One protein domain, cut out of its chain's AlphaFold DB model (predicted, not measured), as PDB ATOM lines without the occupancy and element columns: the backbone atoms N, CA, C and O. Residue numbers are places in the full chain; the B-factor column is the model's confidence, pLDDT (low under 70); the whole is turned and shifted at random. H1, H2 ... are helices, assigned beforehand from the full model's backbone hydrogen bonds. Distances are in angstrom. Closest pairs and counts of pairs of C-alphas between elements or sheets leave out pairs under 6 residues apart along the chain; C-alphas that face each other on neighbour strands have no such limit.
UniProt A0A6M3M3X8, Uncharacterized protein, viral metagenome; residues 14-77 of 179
ATOM      1  N   ASN A  14       0.818 -40.340  39.486       91.12
ATOM      2  CA  ASN A  14       1.172 -40.375  38.063       91.12
ATOM      3  C   ASN A  14       2.659 -40.082  37.817       91.12
ATOM      4  O   ASN A  14       3.293 -40.698  36.965       91.12
ATOM      5  N   ARG A  15       3.247 -39.149  38.572       91.69
ATOM      6  CA  ARG A  15       4.682 -38.842  38.475       91.69
ATOM      7  C   ARG A  15       5.525 -39.987  39.025       91.69
ATOM      8  O   ARG A  15       6.527 -40.358  38.425       91.69
ATOM      9  N   LYS A  16       5.071 -40.621  40.109       90.62
ATOM     10  CA  LYS A  16       5.702 -41.819  40.670       90.62
ATOM     11  C   LYS A  16       5.699 -42.985  39.680       90.62
ATOM     12  O   LYS A  16       6.745 -43.598  39.489       90.62
ATOM     13  N   SER A  17       4.568 -43.281  39.035       91.19
ATOM     14  CA  SER A  17       4.515 -44.338  38.013       91.19
ATOM     15  C   SER A  17       5.392 -44.006  36.804       91.19
ATOM     16  O   SER A  17       6.081 -44.891  36.304       91.19
ATOM     17  N   CYS A  18       5.450 -42.735  36.393       91.44
ATOM     18  CA  CYS A  18       6.355 -42.269  35.342       91.44
ATOM     19  C   CYS A  18       7.833 -42.513  35.697       91.44
ATOM     20  O   CYS A  18       8.570 -43.065  34.882       91.44
ATOM     21  N   MET A  19       8.261 -42.187  36.922       89.31
ATOM     22  CA  MET A  19       9.637 -42.441  37.374       89.31
ATOM     23  C   MET A  19       9.965 -43.937  37.450       89.31
ATOM     24  O   MET A  19      11.059 -44.335  37.055       89.31
ATOM     25  N   ILE A  20       9.027 -44.764  37.926       90.44
ATOM     26  CA  ILE A  20       9.197 -46.226  37.984       90.44
ATOM     27  C   ILE A  20       9.340 -46.798  36.570       90.44
ATOM     28  O   ILE A  20      10.299 -47.513  36.306       90.44
ATOM     29  N   ALA A  21       8.464 -46.413  35.638       89.56
ATOM     30  CA  ALA A  21       8.541 -46.857  34.246       89.56
ATOM     31  C   ALA A  21       9.846 -46.408  33.561       89.56
ATOM     32  O   ALA A  21      10.464 -47.166  32.809       89.56
ATOM     33  N   LEU A  22      10.300 -45.182  33.844       87.94
ATOM     34  CA  LEU A  22      11.575 -44.663  33.351       87.94
ATOM     35  C   LEU A  22      12.757 -45.479  33.893       87.94
ATOM     36  O   LEU A  22      13.685 -45.796  33.143       87.94
ATOM     37  N   PHE A  23      12.720 -45.834  35.179       86.81
ATOM     38  CA  PHE A  23      13.732 -46.674  35.813       86.81
ATOM     39  C   PHE A  23      13.731 -48.097  35.243       86.81
ATOM     40  O   PHE A  23      14.785 -48.581  34.849       86.81
ATOM     41  N   GLU A  24      12.573 -48.746  35.104       87.50
ATOM     42  CA  GLU A  24      12.458 -50.102  34.543       87.50
ATOM     43  C   GLU A  24      13.006 -50.187  33.112       87.50
ATOM     44  O   GLU A  24      13.717 -51.135  32.764       87.50
ATOM     45  N   ARG A  25      12.736 -49.164  32.291       83.31
ATOM     46  CA  ARG A  25      13.204 -49.094  30.901       83.31
ATOM     47  C   ARG A  25      14.709 -48.852  30.783       83.31
ATOM     48  O   ARG A  25      15.353 -49.431  29.910       83.31
ATOM     49  N   SER A  26      15.260 -47.972  31.616       80.69
ATOM     50  CA  SER A  26      16.662 -47.533  31.524       80.69
ATOM     51  C   SER A  26      17.613 -48.298  32.448       80.69
ATOM     52  O   SER A  26      18.829 -48.191  32.287       80.69
ATOM     53  N   GLN A  27      17.075 -49.044  33.421       81.00
ATOM     54  CA  GLN A  27      17.798 -49.681  34.530       81.00
ATOM     55  C   GLN A  27      18.700 -48.700  35.307       81.00
ATOM     56  O   GLN A  27      19.690 -49.106  35.907       81.00
ATOM     57  N   GLY A  28      18.389 -47.397  35.266       72.75
ATOM     58  CA  GLY A  28      19.197 -46.340  35.883       72.75
ATOM     59  C   GLY A  28      20.424 -45.893  35.074       72.75
ATOM     60  O   GLY A  28      21.251 -45.156  35.604       72.75
ATOM     61  N   PHE A  29      20.555 -46.309  33.807       74.94
ATOM     62  CA  PHE A  29      21.698 -45.978  32.944       74.94
ATOM     63  C   PHE A  29      21.330 -44.996  31.821       74.94
ATOM     64  O   PHE A  29      21.216 -43.793  32.044       74.94
ATOM     65  N   CYS A  30      21.165 -45.476  30.585       79.06
ATOM     66  CA  CYS A  30      20.856 -44.628  29.437       79.06
ATOM     67  C   CYS A  30      19.348 -44.629  29.169       79.06
ATOM     68  O   CYS A  30      18.774 -45.655  28.803       79.06
ATOM     69  N   ILE A  31      18.704 -43.468  29.314       76.38
ATOM     70  CA  ILE A  31      17.271 -43.291  29.022       76.38
ATOM     71  C   ILE A  31      16.975 -43.425  27.521       76.38
ATOM     72  O   ILE A  31      15.892 -43.869  27.141       76.38
ATOM     73  N   PHE A  32      17.955 -43.120  26.666       78.25
ATOM     74  CA  PHE A  32      17.831 -43.205  25.209       78.25
ATOM     75  C   PHE A  32      17.931 -44.641  24.664       78.25
ATOM     76  O   PHE A  32      17.655 -44.868  23.491       78.25
ATOM     77  N   GLY A  33      18.258 -45.629  25.508       71.81
ATOM     78  CA  GLY A  33      18.247 -47.048  25.131       71.81
ATOM     79  C   GLY A  33      19.472 -47.534  24.348       71.81
ATOM     80  O   GLY A  33      19.468 -48.668  23.873       71.81
ATOM     81  N   GLU A  34      20.526 -46.725  24.235       74.38
ATOM     82  CA  GLU A  34      21.790 -47.113  23.595       74.38
ATOM     83  C   GLU A  34      22.578 -48.123  24.451       74.38
ATOM     84  O   GLU A  34      22.798 -47.896  25.646       74.38
ATOM     85  N   LYS A  35      23.028 -49.230  23.839       69.75
ATOM     86  CA  LYS A  35      23.924 -50.228  24.455       69.75
ATOM     87  C   LYS A  35      25.029 -50.647  23.465       69.75
ATOM     88  O   LYS A  35      24.697 -51.322  22.491       69.75
ATOM     89  N   PRO A  36      26.317 -50.331  23.719       67.94
ATOM     90  CA  PRO A  36      26.834 -49.481  24.800       67.94
ATOM     91  C   PRO A  36      26.437 -48.008  24.610       67.94
ATOM     92  O   PRO A  36      26.253 -47.553  23.487       67.94
ATOM     93  N   CYS A  37      26.272 -47.268  25.709       69.62
ATOM     94  CA  CYS A  37      25.980 -45.836  25.643       69.62
ATOM     95  C   CYS A  37      27.180 -45.088  25.054       69.62
ATOM     96  O   CYS A  37      28.307 -45.330  25.482       69.62
ATOM     97  N   THR A  38      26.924 -44.176  24.114       74.50
ATOM     98  CA  THR A  38      27.971 -43.400  23.432       74.50
ATOM     99  C   THR A  38      28.817 -42.577  24.413       74.50
ATOM    100  O   THR A  38      30.030 -42.504  24.260       74.50
ATOM    101  N   ASN A  39      28.190 -42.031  25.464       71.31
ATOM    102  CA  ASN A  39      28.839 -41.217  26.496       71.31
ATOM    103  C   ASN A  39      28.443 -41.702  27.907       71.31
ATOM    104  O   ASN A  39      27.539 -41.136  28.527       71.31
ATOM    105  N   PRO A  40      29.083 -42.756  28.437       67.25
ATOM    106  CA  PRO A  40      28.709 -43.352  29.721       67.25
ATOM    107  C   PRO A  40      29.037 -42.463  30.936       67.25
ATOM    108  O   PRO A  40      28.385 -42.590  31.968       67.25
ATOM    109  N   GLU A  41      29.994 -41.539  30.810       69.81
ATOM    110  CA  GLU A  41      30.428 -40.632  31.888       69.81
ATOM    111  C   GLU A  41      29.399 -39.539  32.223       69.81
ATOM    112  O   GLU A  41      29.396 -38.995  33.324       69.81
ATOM    113  N   LEU A  42      28.486 -39.227  31.296       70.19
ATOM    114  CA  LEU A  42      27.507 -38.149  31.458       70.19
ATOM    115  C   LEU A  42      26.285 -38.541  32.301       70.19
ATOM    116  O   LEU A  42      25.420 -37.697  32.509       70.19
ATOM    117  N   HIS A  43      26.185 -39.793  32.774       67.88
ATOM    118  CA  HIS A  43      25.098 -40.276  33.643       67.88
ATOM    119  C   HIS A  43      23.707 -39.725  33.250       67.88
ATOM    120  O   HIS A  43      23.008 -39.124  34.069       67.88
ATOM    121  N   HIS A  44      23.303 -39.925  31.987       76.88
ATOM    122  CA  HIS A  44      22.103 -39.314  31.388       76.88
ATOM    123  C   HIS A  44      20.816 -39.493  32.213       76.88
ATOM    124  O   HIS A  44      19.936 -38.638  32.163       76.88
ATOM    125  N   TYR A  45      20.703 -40.578  32.988       82.38
ATOM    126  CA  TYR A  45      19.561 -40.804  33.870       82.38
ATOM    127  C   TYR A  45      19.408 -39.740  34.964       82.38
ATOM    128  O   TYR A  45      18.308 -39.229  35.163       82.38
ATOM    129  N   GLY A  46      20.497 -39.384  35.651       84.25
ATOM    130  CA  GLY A  46      20.456 -38.439  36.770       84.25
ATOM    131  C   GLY A  46      20.025 -37.046  36.323       84.25
ATOM    132  O   GLY A  46      19.046 -36.509  36.837       84.25
ATOM    133  N   TYR A  47      20.693 -36.510  35.297       86.44
ATOM    134  CA  TYR A  47      20.381 -35.189  34.744       86.44
ATOM    135  C   TYR A  47      18.945 -35.090  34.230       86.44
ATOM    136  O   TYR A  47      18.238 -34.140  34.558       86.44
ATOM    137  N   PHE A  48      18.488 -36.095  33.481       87.31
ATOM    138  CA  PHE A  48      17.129 -36.099  32.951       87.31
ATOM    139  C   PHE A  48      16.079 -36.116  34.064       87.31
ATOM    140  O   PHE A  48      15.081 -35.404  33.993       87.31
ATOM    141  N   VAL A  49      16.296 -36.917  35.112       89.62
ATOM    142  CA  VAL A  49      15.388 -36.962  36.261       89.62
ATOM    143  C   VAL A  49      15.356 -35.615  36.985       89.62
ATOM    144  O   VAL A  49      14.281 -35.157  37.369       89.62
ATOM    145  N   GLU A  50      16.499 -34.953  37.155       90.12
ATOM    146  CA  GLU A  50      16.553 -33.629  37.778       90.12
ATOM    147  C   GLU A  50      15.816 -32.558  36.969       90.12
ATOM    148  O   GLU A  50      15.082 -31.757  37.558       90.12
ATOM    149  N   GLU A  51      15.979 -32.539  35.646       90.81
ATOM    150  CA  GLU A  51      15.235 -31.637  34.759       90.81
ATOM    151  C   GLU A  51      13.736 -31.925  34.806       90.81
ATOM    152  O   GLU A  51      12.944 -31.016  35.049       90.81
ATOM    153  N   LEU A  52      13.349 -33.198  34.737       91.88
ATOM    154  CA  LEU A  52      11.950 -33.604  34.815       91.88
ATOM    155  C   LEU A  52      11.285 -33.152  36.127       91.88
ATOM    156  O   LEU A  52      10.148 -32.679  36.138       91.88
ATOM    157  N   ILE A  53      12.004 -33.249  37.250       93.44
ATOM    158  CA  ILE A  53      11.523 -32.757  38.548       93.44
ATOM    159  C   ILE A  53      11.405 -31.225  38.555       93.44
ATOM    160  O   ILE A  53      10.480 -30.690  39.179       93.44
ATOM    161  N   LYS A  54      12.332 -30.501  37.915       94.56
ATOM    162  CA  LYS A  54      12.263 -29.033  37.798       94.56
ATOM    163  C   LYS A  54      11.036 -28.608  36.992       94.56
ATOM    164  O   LYS A  54      10.314 -27.724  37.461       94.56
ATOM    165  N   ASP A  55      10.768 -29.275  35.877       94.62
ATOM    166  CA  ASP A  55       9.609 -29.009  35.021       94.62
ATOM    167  C   ASP A  55       8.303 -29.253  35.779       94.62
ATOM    168  O   ASP A  55       7.448 -28.375  35.865       94.62
ATOM    169  N   TRP A  56       8.195 -30.382  36.482       94.81
ATOM    170  CA  TRP A  56       7.025 -30.677  37.311       94.81
ATOM    171  C   TRP A  56       6.766 -29.639  38.406       94.81
ATOM    172  O   TRP A  56       5.615 -29.294  38.680       94.81
ATOM    173  N   LYS A  57       7.820 -29.100  39.026       94.06
ATOM    174  CA  LYS A  57       7.686 -28.008  40.003       94.06
ATOM    175  C   LYS A  57       7.301 -26.678  39.350       94.06
ATOM    176  O   LYS A  57       6.703 -25.831  40.017       94.06
ATOM    177  N   ALA A  58       7.697 -26.434  38.104       94.50
ATOM    178  CA  ALA A  58       7.251 -25.267  37.348       94.50
ATOM    179  C   ALA A  58       5.761 -25.382  36.997       94.50
ATOM    180  O   ALA A  58       5.014 -24.439  37.267       94.50
ATOM    181  N   ASP A  59       5.319 -26.551  36.535       93.69
ATOM    182  CA  ASP A  59       3.912 -26.827  36.228       93.69
ATOM    183  C   ASP A  59       3.009 -26.659  37.455       93.69
ATOM    184  O   ASP A  59       1.970 -26.001  37.378       93.69
ATOM    185  N   ASP A  60       3.423 -27.189  38.613       93.88
ATOM    186  CA  ASP A  60       2.655 -27.059  39.858       93.88
ATOM    187  C   ASP A  60       2.464 -25.585  40.254       93.88
ATOM    188  O   ASP A  60       1.374 -25.181  40.663       93.88
ATOM    189  N   ARG A  61       3.503 -24.753  40.098       93.88
ATOM    190  CA  ARG A  61       3.415 -23.311  40.377       93.88
ATOM    191  C   ARG A  61       2.478 -22.604  39.401       93.88
ATOM    192  O   ARG A  61       1.634 -21.824  39.838       93.88
ATOM    193  N   ALA A  62       2.585 -22.909  38.111       94.94
ATOM    194  CA  ALA A  62       1.725 -22.325  37.086       94.94
ATOM    195  C   ALA A  62       0.245 -22.680  37.311       94.94
ATOM    196  O   ALA A  62      -0.627 -21.818  37.179       94.94
ATOM    197  N   ALA A  63      -0.043 -23.922  37.712       93.56
ATOM    198  CA  ALA A  63      -1.395 -24.364  38.035       93.56
ATOM    199  C   ALA A  63      -1.979 -23.602  39.238       93.56
ATOM    200  O   ALA A  63      -3.121 -23.142  39.178       93.56
ATOM    201  N   ILE A  64      -1.192 -23.412  40.302       93.75
ATOM    202  CA  ILE A  64      -1.615 -22.646  41.487       93.75
ATOM    203  C   ILE A  64      -1.890 -21.184  41.122       93.75
ATOM    204  O   ILE A  64      -2.931 -20.643  41.494       93.75
ATOM    205  N   GLU A  65      -1.001 -20.543  40.361       95.69
ATOM    206  CA  GLU A  65      -1.214 -19.165  39.907       95.69
ATOM    207  C   GLU A  65      -2.467 -19.026  39.037       95.69
ATOM    208  O   GLU A  65      -3.199 -18.041  39.158       95.69
ATOM    209  N   ALA A  66      -2.730 -19.999  38.163       94.38
ATOM    210  CA  ALA A  66      -3.921 -20.007  37.323       94.38
ATOM    211  C   ALA A  66      -5.206 -20.123  38.157       94.38
ATOM    212  O   ALA A  66      -6.159 -19.381  37.906       94.38
ATOM    213  N   LEU A  67      -5.219 -20.996  39.171       94.88
ATOM    214  CA  LEU A  67      -6.338 -21.123  40.108       94.88
ATOM    215  C   LEU A  67      -6.566 -19.822  40.876       94.88
ATOM    216  O   LEU A  67      -7.686 -19.317  40.895       94.88
ATOM    217  N   TRP A  68      -5.505 -19.223  41.418       93.50
ATOM    218  CA  TRP A  68      -5.613 -17.972  42.166       93.50
ATOM    219  C   TRP A  68      -6.125 -16.815  41.300       93.50
ATOM    220  O   TRP A  68      -7.000 -16.055  41.717       93.50
ATOM    221  N   LYS A  69      -5.649 -16.707  40.053       94.06
ATOM    222  CA  LYS A  69      -6.171 -15.731  39.082       94.06
ATOM    223  C   LYS A  69      -7.645 -15.981  38.770       94.06
ATOM    224  O   LYS A  69      -8.413 -15.025  38.704       94.06
ATOM    225  N   ALA A  70      -8.055 -17.237  38.589       90.75
ATOM    226  CA  ALA A  70      -9.449 -17.586  38.323       90.75
ATOM    227  C   ALA A  70     -10.364 -17.262  39.515       90.75
ATOM    228  O   ALA A  70     -11.439 -16.697  39.314       90.75
ATOM    229  N   GLU A  71      -9.927 -17.555  40.741       90.06
ATOM    230  CA  GLU A  71     -10.636 -17.203  41.975       90.06
ATOM    231  C   GLU A  71     -10.733 -15.689  42.157       90.06
ATOM    232  O   GLU A  71     -11.825 -15.169  42.374       90.06
ATOM    233  N   SER A  72      -9.624 -14.964  41.992       88.81
ATOM    234  CA  SER A  72      -9.603 -13.500  42.063       88.81
ATOM    235  C   SER A  72     -10.569 -12.887  41.044       88.81
ATOM    236  O   SER A  72     -11.418 -12.065  41.399       88.81
ATOM    237  N   LEU A  73     -10.529 -13.354  39.793       86.94
ATOM    238  CA  LEU A  73     -11.470 -12.931  38.758       86.94
ATOM    239  C   LEU A  73     -12.919 -13.276  39.106       86.94
ATOM    240  O   LEU A  73     -13.804 -12.497  38.767       86.94
ATOM    241  N   ALA A  74     -13.179 -14.416  39.746       83.38
ATOM    242  CA  ALA A  74     -14.523 -14.815  40.153       83.38
ATOM    243  C   ALA A  74     -15.065 -13.941  41.294       83.38
ATOM    244  O   ALA A  74     -16.222 -13.532  41.231       83.38
ATOM    245  N   ILE A  75     -14.232 -13.613  42.288       81.12
ATOM    246  CA  ILE A  75     -14.592 -12.765  43.436       81.12
ATOM    247  C   ILE A  75     -14.865 -11.325  42.990       81.12
ATOM    248  O   ILE A  75     -15.852 -10.723  43.408       81.12
ATOM    249  N   HIS A  76     -14.016 -10.768  42.123       78.44
ATOM    250  CA  HIS A  76     -14.152  -9.387  41.645       78.44
ATOM    251  C   HIS A  76     -15.154  -9.225  40.503       78.44
ATOM    252  O   HIS A  76     -15.341  -8.126  39.973       78.44
ATOM    253  N   ARG A  77     -15.813 -10.308  40.101       76.94
ATOM    254  CA  ARG A  77     -16.824 -10.238  39.065       76.94
ATOM    255  C   ARG A  77     -18.111  -9.663  39.627       76.94
ATOM    256  O   ARG A  77     -18.674 -10.198  40.574       76.94
TER     257      ARG A  77
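This is residues 14 to 77 of the 179 residues of an uncharacterized protein of viral metagenome (UniProt A0A6M3M3X8). One long helix, H2, makes the length of a rod; the shorter H1 runs back beside its first part at a small angle, and a long loop joins the two at one end. Residues 57 to 77, of which 57 to 75 belong to H2, stick out free of the rest. The printed part has 64 residues with two named helices, H1 then H2, and no named strand: all helix. It is extended, with a radius of gyration of the C-alphas of 18.1 A and spans of 60 by 21 by 12 A.

H1, residues 14 to 26, begins at C-alpha 14 (1.172, -40.375, 38.063) and is 18.3 A long from first to last C-alpha. H2, residues 44 to 75, is 46.9 A long and ends at C-alpha 75 (-14.592, -12.765, 43.436).

H1 and H2 are close but not clearly touching; their closest C-alphas, of Ser 26 and Tyr 45, are 7.7 A apart. They run opposite ways at a shallow tilt of 16 degrees. In H1 and H2 every O i to N i+4 pair is within hydrogen-bond range.

The C-alphas farthest apart, of Pro 36 and Arg 77, are 60.4 A apart. The printed part has no cut. The link from H1 to H2, 17 residues, is long. The pLDDT is under 70 at residues 35 to 37, 40 to 41 and 43.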